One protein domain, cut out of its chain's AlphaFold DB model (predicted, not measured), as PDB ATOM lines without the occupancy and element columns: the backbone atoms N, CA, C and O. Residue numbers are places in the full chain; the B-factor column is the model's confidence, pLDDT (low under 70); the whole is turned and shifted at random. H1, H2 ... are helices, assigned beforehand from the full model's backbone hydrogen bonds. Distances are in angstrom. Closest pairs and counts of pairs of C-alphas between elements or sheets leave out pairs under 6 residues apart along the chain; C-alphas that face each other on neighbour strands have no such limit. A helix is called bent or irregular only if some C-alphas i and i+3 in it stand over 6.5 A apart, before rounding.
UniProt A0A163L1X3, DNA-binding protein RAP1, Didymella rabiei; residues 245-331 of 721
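Overview. This is residues 245 to 331 of the 721 residues of the protein "DNA-binding protein RAP1" of Didymella rabiei (UniProt A0A163L1X3). A kinked helix, H2, sits in the middle of a cluster of crossed helices, with the long helix H5 crossing it on one side and H4 crossing it on another. The first turns of H4, residues 292 to 296, pack on H3, and the short H1 packs on H4 far from the middle. The printed part has 87 residues with five named helices, H1 to H5 in that order along the chain, and no named strand; the class is all helix. The whole is compact and rounded, with a radius of gyration of the C-alphas of 13.0 A and spans of 32 by 29 by 29 A.

Arrangement. Begin with H1, residues 245 to 250, and look across to H4, residues 292 to 309: they touch at Leu 247 and Tyr 298, their closest C-alphas, 6.0 A apart, at a steep tilt of 63 degrees. Next comes H2, residues 253 to 269, which has a kink of 60 degrees near residue 262. H2 and H4 are the hubs, touching three helices each. H2 touches H4 with residues 256 to 263 alone, about perpendicular at 87 degrees; the closest C-alphas, of Tyr 260 and Val 303, are 6.1 A apart. H3, residues 273 to 286, and H2 touch only at the corner, and only just, with 3 pairs of C-alphas within 8 A; the closest are those of Leu 269 and Tyr 276, 5.8 A apart. At Trp 280 and Ala 292, the closest C-alphas, 4.8 A apart, H3 touches H4, about perpendicular at 76 degrees. Last, H5, residues 312 to 329, touches H2, with the closest C-alphas, of Ala 261 and Arg 319, 4.1 A apart; the steep tilt of 69 degrees is only just short of about perpendicular. H5 is apart from H1 and H3. The O i to N i+4 pairs within hydrogen-bond range are 1 of 2 in H1, 10 of 13 in H2, 8 of 10 in H3, 12 of 14 in H4 and 13 of 14 in H5.

Along the chain. Find C-alpha 245 at (99.371, -15.498, 174.982), where H1 begins its 9.0 A. H2 spans 23.5 A and is irregular, with C-alphas 261 and 264 7.7 A apart. H3 spans 21.0 A. H4 starts at C-alpha 292, (101.825, -33.286, 174.298), and spans 24.6 A; it is only just irregular, with C-alphas 301 and 304 6.7 A apart. H5 runs 25.8 A to C-alpha 329 at (118.251, -32.399, 192.602).

Size, cuts and confidence. The C-alphas of Lys 245 and Ser 331, the two farthest apart, are 36.1 A apart. The printed part has no cut, and its four links are tight. Residues 309 to 314, of which 312 to 314 belong to H5, stand free. The mean pLDDT of the printed part is 83.7; look for values under 70 at residues 270 to 271, 273 to 274, 288 and 329 to 331.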
ATOM      1  N   LYS A 245      99.664 -16.052 173.642       81.00
ATOM      2  CA  LYS A 245      99.371 -15.498 174.982       81.00
ATOM      3  C   LYS A 245      98.762 -16.501 175.967       81.00
ATOM      4  O   LYS A 245      98.899 -16.300 177.165       81.00
ATOM      5  N   GLN A 246      98.060 -17.517 175.470       86.19
ATOM      6  CA  GLN A 246      97.493 -18.592 176.283       86.19
ATOM      7  C   GLN A 246      98.607 -19.566 176.670       86.19
ATOM      8  O   GLN A 246      98.805 -19.808 177.853       86.19
ATOM      9  N   LEU A 247      99.408 -20.007 175.692       85.12
ATOM     10  CA  LEU A 247     100.582 -20.852 175.927       85.12
ATOM     11  C   LEU A 247     101.577 -20.183 176.898       85.12
ATOM     12  O   LEU A 247     101.976 -20.776 177.892       85.12
ATOM     13  N   ALA A 248     101.901 -18.902 176.698       81.50
ATOM     14  CA  ALA A 248     102.767 -18.141 177.609       81.50
ATOM     15  C   ALA A 248     102.184 -17.900 179.023       81.50
ATOM     16  O   ALA A 248     102.853 -17.276 179.844       81.50
ATOM     17  N   ALA A 249     100.954 -18.345 179.299       86.06
ATOM     18  CA  ALA A 249     100.317 -18.296 180.614       86.06
ATOM     19  C   ALA A 249     100.055 -19.691 181.222       86.06
ATOM     20  O   ALA A 249      99.687 -19.766 182.391       86.06
ATOM     21  N   THR A 250     100.223 -20.778 180.455       84.31
ATOM     22  CA  THR A 250     100.048 -22.167 180.925       84.31
ATOM     23  C   THR A 250     101.353 -22.855 181.322       84.31
ATOM     24  O   THR A 250     101.301 -23.844 182.046       84.31
ATOM     25  N   PHE A 251     102.497 -22.349 180.856       88.69
ATOM     26  CA  PHE A 251     103.828 -22.892 181.145       88.69
ATOM     27  C   PHE A 251     104.600 -22.012 182.138       88.69
ATOM     28  O   PHE A 251     104.539 -20.781 182.079       88.69
ATOM     29  N   SER A 252     105.339 -22.658 183.037       88.44
ATOM     30  CA  SER A 252     106.253 -22.034 183.992       88.44
ATOM     31  C   SER A 252     107.490 -21.442 183.303       88.44
ATOM     32  O   SER A 252     107.844 -21.789 182.175       88.44
ATOM     33  N   THR A 253     108.220 -20.585 184.019       86.88
ATOM     34  CA  THR A 253     109.603 -20.241 183.646       86.88
ATOM     35  C   THR A 253     110.543 -21.441 183.752       86.88
ATOM     36  O   THR A 253     111.568 -21.458 183.083       86.88
ATOM     37  N   GLU A 254     110.195 -22.429 184.580       85.38
ATOM     38  CA  GLU A 254     110.935 -23.684 184.745       85.38
ATOM     39  C   GLU A 254     110.841 -24.544 183.476       85.38
ATOM     40  O   GLU A 254     111.852 -24.759 182.811       85.38
ATOM     41  N   ASP A 255     109.613 -24.873 183.059       89.31
ATOM     42  CA  ASP A 255     109.267 -25.524 181.790       89.31
ATOM     43  C   ASP A 255     109.963 -24.863 180.584       89.31
ATOM     44  O   ASP A 255     110.410 -25.533 179.652       89.31
ATOM     45  N   TRP A 256     110.056 -23.527 180.594       91.25
ATOM     46  CA  TRP A 256     110.742 -22.770 179.550       91.25
ATOM     47  C   TRP A 256     112.256 -23.010 179.546       91.25
ATOM     48  O   TRP A 256     112.814 -23.234 178.471       91.25
ATOM     49  N   GLU A 257     112.931 -22.968 180.704       89.94
ATOM     50  CA  GLU A 257     114.382 -23.209 180.772       89.94
ATOM     51  C   GLU A 257     114.725 -24.663 180.401       89.94
ATOM     52  O   GLU A 257     115.666 -24.870 179.633       89.94
ATOM     53  N   GLU A 258     113.931 -25.647 180.839       88.94
ATOM     54  CA  GLU A 258     114.126 -27.066 180.495       88.94
ATOM     55  C   GLU A 258     114.012 -27.330 178.985       88.94
ATOM     56  O   GLU A 258     114.925 -27.896 178.378       88.94
ATOM     57  N   LEU A 259     112.943 -26.854 178.333       89.75
ATOM     58  CA  LEU A 259     112.812 -26.971 176.874       89.75
ATOM     59  C   LEU A 259     113.929 -26.229 176.135       89.75
ATOM     60  O   LEU A 259     114.436 -26.720 175.126       89.75
ATOM     61  N   TYR A 260     114.316 -25.045 176.618       90.19
ATOM     62  CA  TYR A 260     115.347 -24.212 175.993       90.19
ATOM     63  C   TYR A 260     116.748 -24.843 176.093       90.19
ATOM     64  O   TYR A 260     117.563 -24.675 175.184       90.19
ATOM     65  N   ALA A 261     117.019 -25.608 177.155       89.69
ATOM     66  CA  ALA A 261     118.228 -26.418 177.302       89.69
ATOM     67  C   ALA A 261     118.278 -27.614 176.330       89.69
ATOM     68  O   ALA A 261     119.367 -28.042 175.939       89.69
ATOM     69  N   LEU A 262     117.117 -28.140 175.921       85.88
ATOM     70  CA  LEU A 262     116.994 -29.369 175.128       85.88
ATOM     71  C   LEU A 262     116.691 -29.158 173.634       85.88
ATOM     72  O   LEU A 262     116.620 -30.146 172.902       85.88
ATOM     73  N   VAL A 263     116.597 -27.910 173.155       88.56
ATOM     74  CA  VAL A 263     116.363 -27.561 171.732       88.56
ATOM     75  C   VAL A 263     117.259 -28.353 170.772       88.56
ATOM     76  O   VAL A 263     116.755 -28.916 169.803       88.56
ATOM     77  N   ASP A 264     118.561 -28.474 171.061       83.38
ATOM     78  CA  ASP A 264     119.510 -29.225 170.220       83.38
ATOM     79  C   ASP A 264     119.127 -30.705 170.047       83.38
ATOM     80  O   ASP A 264     119.374 -31.298 168.997       83.38
ATOM     81  N   HIS A 265     118.524 -31.322 171.065       80.25
ATOM     82  CA  HIS A 265     118.078 -32.713 171.011       80.25
ATOM     83  C   HIS A 265     116.738 -32.812 170.272       80.25
ATOM     84  O   HIS A 265     116.587 -33.640 169.372       80.25
ATOM     85  N   ILE A 266     115.794 -31.920 170.586       84.62
ATOM     86  CA  ILE A 266     114.442 -31.901 170.010       84.62
ATOM     87  C   ILE A 266     114.483 -31.634 168.494       84.62
ATOM     88  O   ILE A 266     113.835 -32.350 167.733       84.62
ATOM     89  N   ASP A 267     115.296 -30.682 168.020       81.62
ATOM     90  CA  ASP A 267     115.473 -30.411 166.583       81.62
ATOM     91  C   ASP A 267     116.221 -31.536 165.837       81.62
ATOM     92  O   ASP A 267     116.078 -31.679 164.620       81.62
ATOM     93  N   ASN A 268     116.993 -32.372 166.541       79.44
ATOM     94  CA  ASN A 268     117.571 -33.585 165.960       79.44
ATOM     95  C   ASN A 268     116.544 -34.725 165.866       79.44
ATOM     96  O   ASN A 268     116.489 -35.393 164.836       79.44
ATOM     97  N   LEU A 269     115.692 -34.897 166.880       74.88
ATOM     98  CA  LEU A 269     114.597 -35.878 166.898       74.88
ATOM     99  C   LEU A 269     113.467 -35.532 165.917       74.88
ATOM    100  O   LEU A 269     112.844 -36.424 165.350       74.88
ATOM    101  N   SER A 270     113.234 -34.239 165.667       60.72
ATOM    102  CA  SER A 270     112.221 -33.723 164.732       60.72
ATOM    103  C   SER A 270     112.388 -34.199 163.282       60.72
ATOM    104  O   SER A 270     111.490 -33.979 162.469       60.72
ATOM    105  N   LYS A 271     113.520 -34.827 162.939       63.38
ATOM    106  CA  LYS A 271     113.786 -35.413 161.616       63.38
ATOM    107  C   LYS A 271     112.979 -36.696 161.381       63.38
ATOM    108  O   LYS A 271     112.592 -36.957 160.246       63.38
ATOM    109  N   ASP A 272     112.662 -37.429 162.450       72.31
ATOM    110  CA  ASP A 272     111.883 -38.667 162.412       72.31
ATOM    111  C   ASP A 272     110.455 -38.412 162.916       72.31
ATOM    112  O   ASP A 272     110.171 -38.495 164.112       72.31
ATOM    113  N   THR A 273     109.520 -38.124 162.005       62.97
ATOM    114  CA  THR A 273     108.145 -37.681 162.327       62.97
ATOM    115  C   THR A 273     107.409 -38.582 163.331       62.97
ATOM    116  O   THR A 273     106.707 -38.084 164.210       62.97
ATOM    117  N   LEU A 274     107.592 -39.906 163.241       68.56
ATOM    118  CA  LEU A 274     106.984 -40.874 164.167       68.56
ATOM    119  C   LEU A 274     107.617 -40.836 165.572       68.56
ATOM    120  O   LEU A 274     106.920 -41.024 166.567       68.56
ATOM    121  N   SER A 275     108.921 -40.557 165.660       74.00
ATOM    122  CA  SER A 275     109.653 -40.428 166.926       74.00
ATOM    123  C   SER A 275     109.342 -39.097 167.619       74.00
ATOM    124  O   SER A 275     109.153 -39.047 168.834       74.00
ATOM    125  N   TYR A 276     109.206 -38.018 166.842       81.56
ATOM    126  CA  TYR A 276     108.911 -36.673 167.339       81.56
ATOM    127  C   TYR A 276     107.579 -36.592 168.104       81.56
ATOM    128  O   TYR A 276     107.526 -36.045 169.205       81.56
ATOM    129  N   GLN A 277     106.501 -37.192 167.588       81.12
ATOM    130  CA  GLN A 277     105.213 -37.164 168.294       81.12
ATOM    131  C   GLN A 277     105.187 -38.114 169.509       81.12
ATOM    132  O   GLN A 277     104.611 -37.771 170.544       81.12
ATOM    133  N   ALA A 278     105.866 -39.266 169.433       84.50
ATOM    134  CA  ALA A 278     106.046 -40.168 170.574       84.50
ATOM    135  C   ALA A 278     106.873 -39.525 171.707       84.50
ATOM    136  O   ALA A 278     106.572 -39.717 172.883       84.50
ATOM    137  N   SER A 279     107.866 -38.707 171.347       82.94
ATOM    138  CA  SER A 279     108.695 -37.925 172.269       82.94
ATOM    139  C   SER A 279     107.864 -36.966 173.123       82.94
ATOM    140  O   SER A 279     107.909 -37.034 174.351       82.94
ATOM    141  N   TRP A 280     107.030 -36.128 172.496       88.19
ATOM    142  CA  TRP A 280     106.119 -35.232 173.222       88.19
ATOM    143  C   TRP A 280     105.077 -35.992 174.055       88.19
ATOM    144  O   TRP A 280     104.708 -35.548 175.142       88.19
ATOM    145  N   ALA A 281     104.632 -37.162 173.584       87.56
ATOM    146  CA  ALA A 281     103.729 -38.038 174.326       87.56
ATOM    147  C   ALA A 281     104.382 -38.733 175.536       87.56
ATOM    148  O   ALA A 281     103.659 -39.231 176.396       87.56
ATOM    149  N   ASN A 282     105.715 -38.775 175.629       84.88
ATOM    150  CA  ASN A 282     106.431 -39.196 176.834       84.88
ATOM    151  C   ASN A 282     106.707 -38.001 177.754       84.88
ATOM    152  O   ASN A 282     106.325 -38.058 178.918       84.88
ATOM    153  N   TRP A 283     107.209 -36.885 177.211       83.25
ATOM    154  CA  TRP A 283     107.412 -35.625 177.946       83.25
ATOM    155  C   TRP A 283     106.178 -35.207 178.766       83.25
ATOM    156  O   TRP A 283     106.272 -34.870 179.944       83.25
ATOM    157  N   ALA A 284     104.989 -35.291 178.160       87.50
ATOM    158  CA  ALA A 284     103.727 -34.935 178.808       87.50
ATOM    159  C   ALA A 284     103.296 -35.875 179.959       87.50
ATOM    160  O   ALA A 284     102.427 -35.495 180.738       87.50
ATOM    161  N   LYS A 285     103.867 -37.084 180.077       85.56
ATOM    162  CA  LYS A 285     103.596 -38.010 181.196       85.56
ATOM    163  C   LYS A 285     104.432 -37.666 182.424       85.56
ATOM    164  O   LYS A 285     103.930 -37.753 183.537       85.56
ATOM    165  N   ASP A 286     105.687 -37.280 182.206       77.81
ATOM    166  CA  ASP A 286     106.655 -37.021 183.278       77.81
ATOM    167  C   ASP A 286     106.410 -35.678 183.976       77.81
ATOM    168  O   ASP A 286     106.737 -35.513 185.150       77.81
ATOM    169  N   MET A 287     105.845 -34.722 183.229       74.56
ATOM    170  CA  MET A 287     105.668 -33.332 183.651       74.56
ATOM    171  C   MET A 287     104.230 -32.963 184.034       74.56
ATOM    172  O   MET A 287     103.994 -31.778 184.233       74.56
ATOM    173  N   ASP A 288     103.301 -33.934 184.041       69.62
ATOM    174  CA  ASP A 288     101.898 -33.982 184.538       69.62
ATOM    175  C   ASP A 288     100.932 -32.772 184.399       69.62
ATOM    176  O   ASP A 288      99.747 -32.887 184.709       69.62
ATOM    177  N   ASN A 289     101.377 -31.643 183.845       74.56
ATOM    178  CA  ASN A 289     100.694 -30.350 183.871       74.56
ATOM    179  C   ASN A 289     100.058 -29.957 182.526       74.56
ATOM    180  O   ASN A 289      99.107 -29.177 182.516       74.56
ATOM    181  N   GLN A 290     100.575 -30.442 181.386       84.75
ATOM    182  CA  GLN A 290     100.136 -30.033 180.036       84.75
ATOM    183  C   GLN A 290     100.203 -31.181 179.013       84.75
ATOM    184  O   GLN A 290     101.041 -32.078 179.107       84.75
ATOM    185  N   THR A 291      99.349 -31.120 177.987       88.88
ATOM    186  CA  THR A 291      99.228 -32.133 176.918       88.88
ATOM    187  C   THR A 291     100.382 -32.055 175.914       88.88
ATOM    188  O   THR A 291     100.859 -30.969 175.590       88.88
ATOM    189  N   ALA A 292     100.774 -33.189 175.323       88.88
ATOM    190  CA  ALA A 292     101.825 -33.286 174.298       88.88
ATOM    191  C   ALA A 292     101.707 -32.246 173.158       88.88
ATOM    192  O   ALA A 292     102.697 -31.624 172.783       88.88
ATOM    193  N   ALA A 293     100.493 -31.996 172.651       88.44
ATOM    194  CA  ALA A 293     100.250 -30.998 171.605       88.44
ATOM    195  C   ALA A 293     100.461 -29.543 172.080       88.44
ATOM    196  O   ALA A 293     100.869 -28.686 171.295       88.44
ATOM    197  N   GLN A 294     100.215 -29.257 173.364       88.31
ATOM    198  CA  GLN A 294     100.470 -27.943 173.963       88.31
ATOM    199  C   GLN A 294     101.977 -27.728 174.162       88.31
ATOM    200  O   GLN A 294     102.478 -26.655 173.826       88.31
ATOM    201  N   TRP A 295     102.700 -28.755 174.632       90.50
ATOM    202  CA  TRP A 295     104.167 -28.761 174.725       90.50
ATOM    203  C   TRP A 295     104.820 -28.498 173.362       90.50
ATOM    204  O   TRP A 295     105.619 -27.569 173.234       90.50
ATOM    205  N   GLN A 296     104.408 -29.240 172.326       90.88
ATOM    206  CA  GLN A 296     104.888 -29.054 170.955       90.88
ATOM    207  C   GLN A 296     104.646 -27.619 170.453       90.88
ATOM    208  O   GLN A 296     105.576 -26.960 169.989       90.88
ATOM    209  N   GLN A 297     103.425 -27.085 170.582       91.38
ATOM    210  CA  GLN A 297     103.135 -25.728 170.102       91.38
ATOM    211  C   GLN A 297     103.853 -24.635 170.904       91.38
ATOM    212  O   GLN A 297     104.226 -23.611 170.331       91.38
ATOM    213  N   TYR A 298     104.079 -24.826 172.205       90.38
ATOM    214  CA  TYR A 298     104.878 -23.906 173.017       90.38
ATOM    215  C   TYR A 298     106.349 -23.899 172.581       90.38
ATOM    216  O   TYR A 298     106.937 -22.828 172.396       90.38
ATOM    217  N   TYR A 299     106.912 -25.082 172.318       91.31
ATOM    218  CA  TYR A 299     108.245 -25.233 171.746       91.31
ATOM    219  C   TYR A 299     108.364 -24.524 170.389       91.31
ATOM    220  O   TYR A 299     109.193 -23.626 170.232       91.31
ATOM    221  N   GLU A 300     107.500 -24.862 169.431       91.38
ATOM    222  CA  GLU A 300     107.564 -24.357 168.054       91.38
ATOM    223  C   GLU A 300     107.298 -22.845 167.947       91.38
ATOM    224  O   GLU A 300     107.943 -22.168 167.142       91.38
ATOM    225  N   LYS A 301     106.382 -22.293 168.759       90.88
ATOM    226  CA  LYS A 301     105.955 -20.883 168.664       90.88
ATOM    227  C   LYS A 301     106.689 -19.923 169.595       90.88
ATOM    228  O   LYS A 301     106.701 -18.724 169.310       90.88
ATOM    229  N   ILE A 302     107.254 -20.400 170.707       89.56
ATOM    230  CA  ILE A 302     107.839 -19.536 171.749       89.56
ATOM    231  C   ILE A 302     109.306 -19.882 171.999       89.56
ATOM    232  O   ILE A 302     110.166 -19.022 171.802       89.56
ATOM    233  N   VAL A 303     109.614 -21.123 172.385       92.31
ATOM    234  CA  VAL A 303     110.981 -21.511 172.780       92.31
ATOM    235  C   VAL A 303     111.939 -21.457 171.588       92.31
ATOM    236  O   VAL A 303     112.935 -20.734 171.624       92.31
ATOM    237  N   ARG A 304     111.619 -22.162 170.498       90.69
ATOM    238  CA  ARG A 304     112.489 -22.317 169.323       90.69
ATOM    239  C   ARG A 304     112.777 -20.991 168.592       90.69
ATOM    240  O   ARG A 304     113.950 -20.728 168.317       90.69
ATOM    241  N   PRO A 305     111.800 -20.090 168.335       92.12
ATOM    242  CA  PRO A 305     112.083 -18.790 167.712       92.12
ATOM    243  C   PRO A 305     112.905 -17.849 168.604       92.12
ATOM    244  O   PRO A 305     113.653 -17.011 168.093       92.12
ATOM    245  N   GLN A 306     112.780 -17.972 169.931       89.38
ATOM    246  CA  GLN A 306     113.576 -17.205 170.889       89.38
ATOM    247  C   GLN A 306     115.013 -17.740 170.974       89.38
ATOM    248  O   GLN A 306     115.957 -16.959 170.873       89.38
ATOM    249  N   TRP A 307     115.182 -19.061 171.059       92.50
ATOM    250  CA  TRP A 307     116.481 -19.737 171.045       92.50
ATOM    251  C   TRP A 307     117.283 -19.407 169.782       92.50
ATOM    252  O   TRP A 307     118.430 -18.979 169.883       92.50
ATOM    253  N   LEU A 308     116.658 -19.476 168.599       89.69
ATOM    254  CA  LEU A 308     117.294 -19.117 167.324       89.69
ATOM    255  C   LEU A 308     117.766 -17.652 167.263       89.69
ATOM    256  O   LEU A 308     118.760 -17.368 166.594       89.69
ATOM    257  N   ARG A 309     117.085 -16.733 167.959       90.88
ATOM    258  CA  ARG A 309     117.450 -15.306 168.041       90.88
ATOM    259  C   ARG A 309     118.572 -15.028 169.045       90.88
ATOM    260  O   ARG A 309     119.299 -14.050 168.892       90.88
ATOM    261  N   ASP A 310     118.684 -15.847 170.082       91.38
ATOM    262  CA  ASP A 310     119.665 -15.680 171.149       91.38
ATOM    263  C   ASP A 310     121.067 -16.180 170.739       91.38
ATOM    264  O   ASP A 310     121.178 -17.159 169.995       91.38
ATOM    265  N   PRO A 311     122.160 -15.557 171.228       91.69
ATOM    266  CA  PRO A 311     123.526 -15.977 170.916       91.69
ATOM    267  C   PRO A 311     123.898 -17.297 171.606       91.69
ATOM    268  O   PRO A 311     123.397 -17.602 172.690       91.69
ATOM    269  N   VAL A 312     124.835 -18.048 171.018       87.81
ATOM    270  CA  VAL A 312     125.272 -19.377 171.500       87.81
ATOM    271  C   VAL A 312     125.679 -19.356 172.980       87.81
ATOM    272  O   VAL A 312     125.152 -20.134 173.768       87.81
ATOM    273  N   SER A 313     126.455 -18.355 173.402       86.88
ATOM    274  CA  SER A 313     126.879 -18.179 174.802       86.88
ATOM    275  C   SER A 313     125.750 -17.868 175.798       86.88
ATOM    276  O   SER A 313     125.979 -17.857 177.007       86.88
ATOM    277  N   LYS A 314     124.519 -17.599 175.341       87.19
ATOM    278  CA  LYS A 314     123.317 -17.568 176.194       87.19
ATOM    279  C   LYS A 314     122.634 -18.940 176.243       87.19
ATOM    280  O   LYS A 314     122.183 -19.334 177.316       87.19
ATOM    281  N   ARG A 315     122.612 -19.667 175.120       91.12
ATOM    282  CA  ARG A 315     122.091 -21.043 175.012       91.12
ATOM    283  C   ARG A 315     122.850 -21.980 175.949       91.12
ATOM    284  O   ARG A 315     122.241 -22.597 176.816       91.12
ATOM    285  N   GLU A 316     124.178 -21.967 175.866       86.88
ATOM    286  CA  GLU A 316     125.084 -22.752 176.716       86.88
ATOM    287  C   GLU A 316     124.915 -22.436 178.209       86.88
ATOM    288  O   GLU A 316     124.865 -23.347 179.029       86.88
ATOM    289  N   ARG A 317     124.765 -21.155 178.579       87.88
ATOM    290  CA  ARG A 317     124.566 -20.743 179.982       87.88
ATOM    291  C   ARG A 317     123.244 -21.231 180.570       87.88
ATOM    292  O   ARG A 317     123.213 -21.586 181.744       87.88
ATOM    293  N   ILE A 318     122.161 -21.230 179.788       87.31
ATOM    294  CA  ILE A 318     120.859 -21.737 180.248       87.31
ATOM    295  C   ILE A 318     120.893 -23.268 180.306       87.31
ATOM    296  O   ILE A 318     120.527 -23.834 181.332       87.31
ATOM    297  N   ARG A 319     121.447 -23.929 179.281       89.88
ATOM    298  CA  ARG A 319     121.662 -25.384 179.266       89.88
ATOM    299  C   ARG A 319     122.474 -25.861 180.474       89.88
ATOM    300  O   ARG A 319     121.999 -26.726 181.202       89.88
ATOM    301  N   LYS A 320     123.627 -25.237 180.749       88.44
ATOM    302  CA  LYS A 320     124.466 -25.579 181.908       88.44
ATOM    303  C   LYS A 320     123.744 -25.357 183.240       88.44
ATOM    304  O   LYS A 320     123.890 -26.185 184.126       88.44
ATOM    305  N   ARG A 321     122.948 -24.288 183.391       86.81
ATOM    306  CA  ARG A 321     122.162 -24.050 184.617       86.81
ATOM    307  C   ARG A 321     121.137 -25.160 184.865       86.81
ATOM    308  O   ARG A 321     120.973 -25.593 185.998       86.81
ATOM    309  N   VAL A 322     120.431 -25.592 183.822       87.31
ATOM    310  CA  VAL A 322     119.428 -26.665 183.916       87.31
ATOM    311  C   VAL A 322     120.103 -27.998 184.254       87.31
ATOM    312  O   VAL A 322     119.668 -28.698 185.162       87.31
ATOM    313  N   GLU A 323     121.224 -28.302 183.602       83.56
ATOM    314  CA  GLU A 323     122.059 -29.476 183.881       83.56
ATOM    315  C   GLU A 323     122.600 -29.480 185.326       83.56
ATOM    316  O   GLU A 323     122.436 -30.460 186.049       83.56
ATOM    317  N   GLU A 324     123.141 -28.353 185.796       83.06
ATOM    318  CA  GLU A 324     123.586 -28.127 187.179       83.06
ATOM    319  C   GLU A 324     122.437 -28.271 188.194       83.06
ATOM    320  O   GLU A 324     122.613 -28.881 189.251       83.06
ATOM    321  N   LYS A 325     121.231 -27.797 187.855       83.44
ATOM    322  CA  LYS A 325     120.034 -27.979 188.684       83.44
ATOM    323  C   LYS A 325     119.634 -29.455 188.789       83.44
ATOM    324  O   LYS A 325     119.411 -29.921 189.903       83.44
ATOM    325  N   HIS A 326     119.588 -30.202 187.682       78.50
ATOM    326  CA  HIS A 326     119.282 -31.640 187.713       78.50
ATOM    327  C   HIS A 326     120.351 -32.447 188.471       78.50
ATOM    328  O   HIS A 326     120.007 -33.380 189.199       78.50
ATOM    329  N   LEU A 327     121.632 -32.075 188.363       78.38
ATOM    330  CA  LEU A 327     122.717 -32.674 189.149       78.38
ATOM    331  C   LEU A 327     122.537 -32.431 190.657       78.38
ATOM    332  O   LEU A 327     122.747 -33.345 191.452       78.38
ATOM    333  N   ASN A 328     122.098 -31.234 191.054       72.88
ATOM    334  CA  ASN A 328     121.830 -30.900 192.453       72.88
ATOM    335  C   ASN A 328     120.577 -31.616 193.006       72.88
ATOM    336  O   ASN A 328     120.616 -32.169 194.107       72.88
ATOM    337  N   ASP A 329     119.487 -31.679 192.232       66.44
ATOM    338  CA  ASP A 329     118.251 -32.399 192.602       66.44
ATOM    339  C   ASP A 329     118.449 -33.926 192.667       66.44
ATOM    340  O   ASP A 329     117.805 -34.608 193.467       66.44
ATOM    341  N   SER A 330     119.409 -34.469 191.905       52.81
ATOM    342  CA  SER A 330     119.802 -35.891 191.943       52.81
ATOM    343  C   SER A 330     120.404 -36.345 193.285       52.81
ATOM    344  O   SER A 330     120.672 -37.532 193.469       52.81
ATOM    345  N   SER A 331     120.584 -35.432 194.247       44.84
ATOM    346  CA  SER A 331     120.861 -35.763 195.651       44.84
ATOM    347  C   SER A 331     119.670 -36.417 196.376       44.84
ATOM    348  O   SER A 331     119.869 -37.066 197.406       44.84
TER     349      SER A 331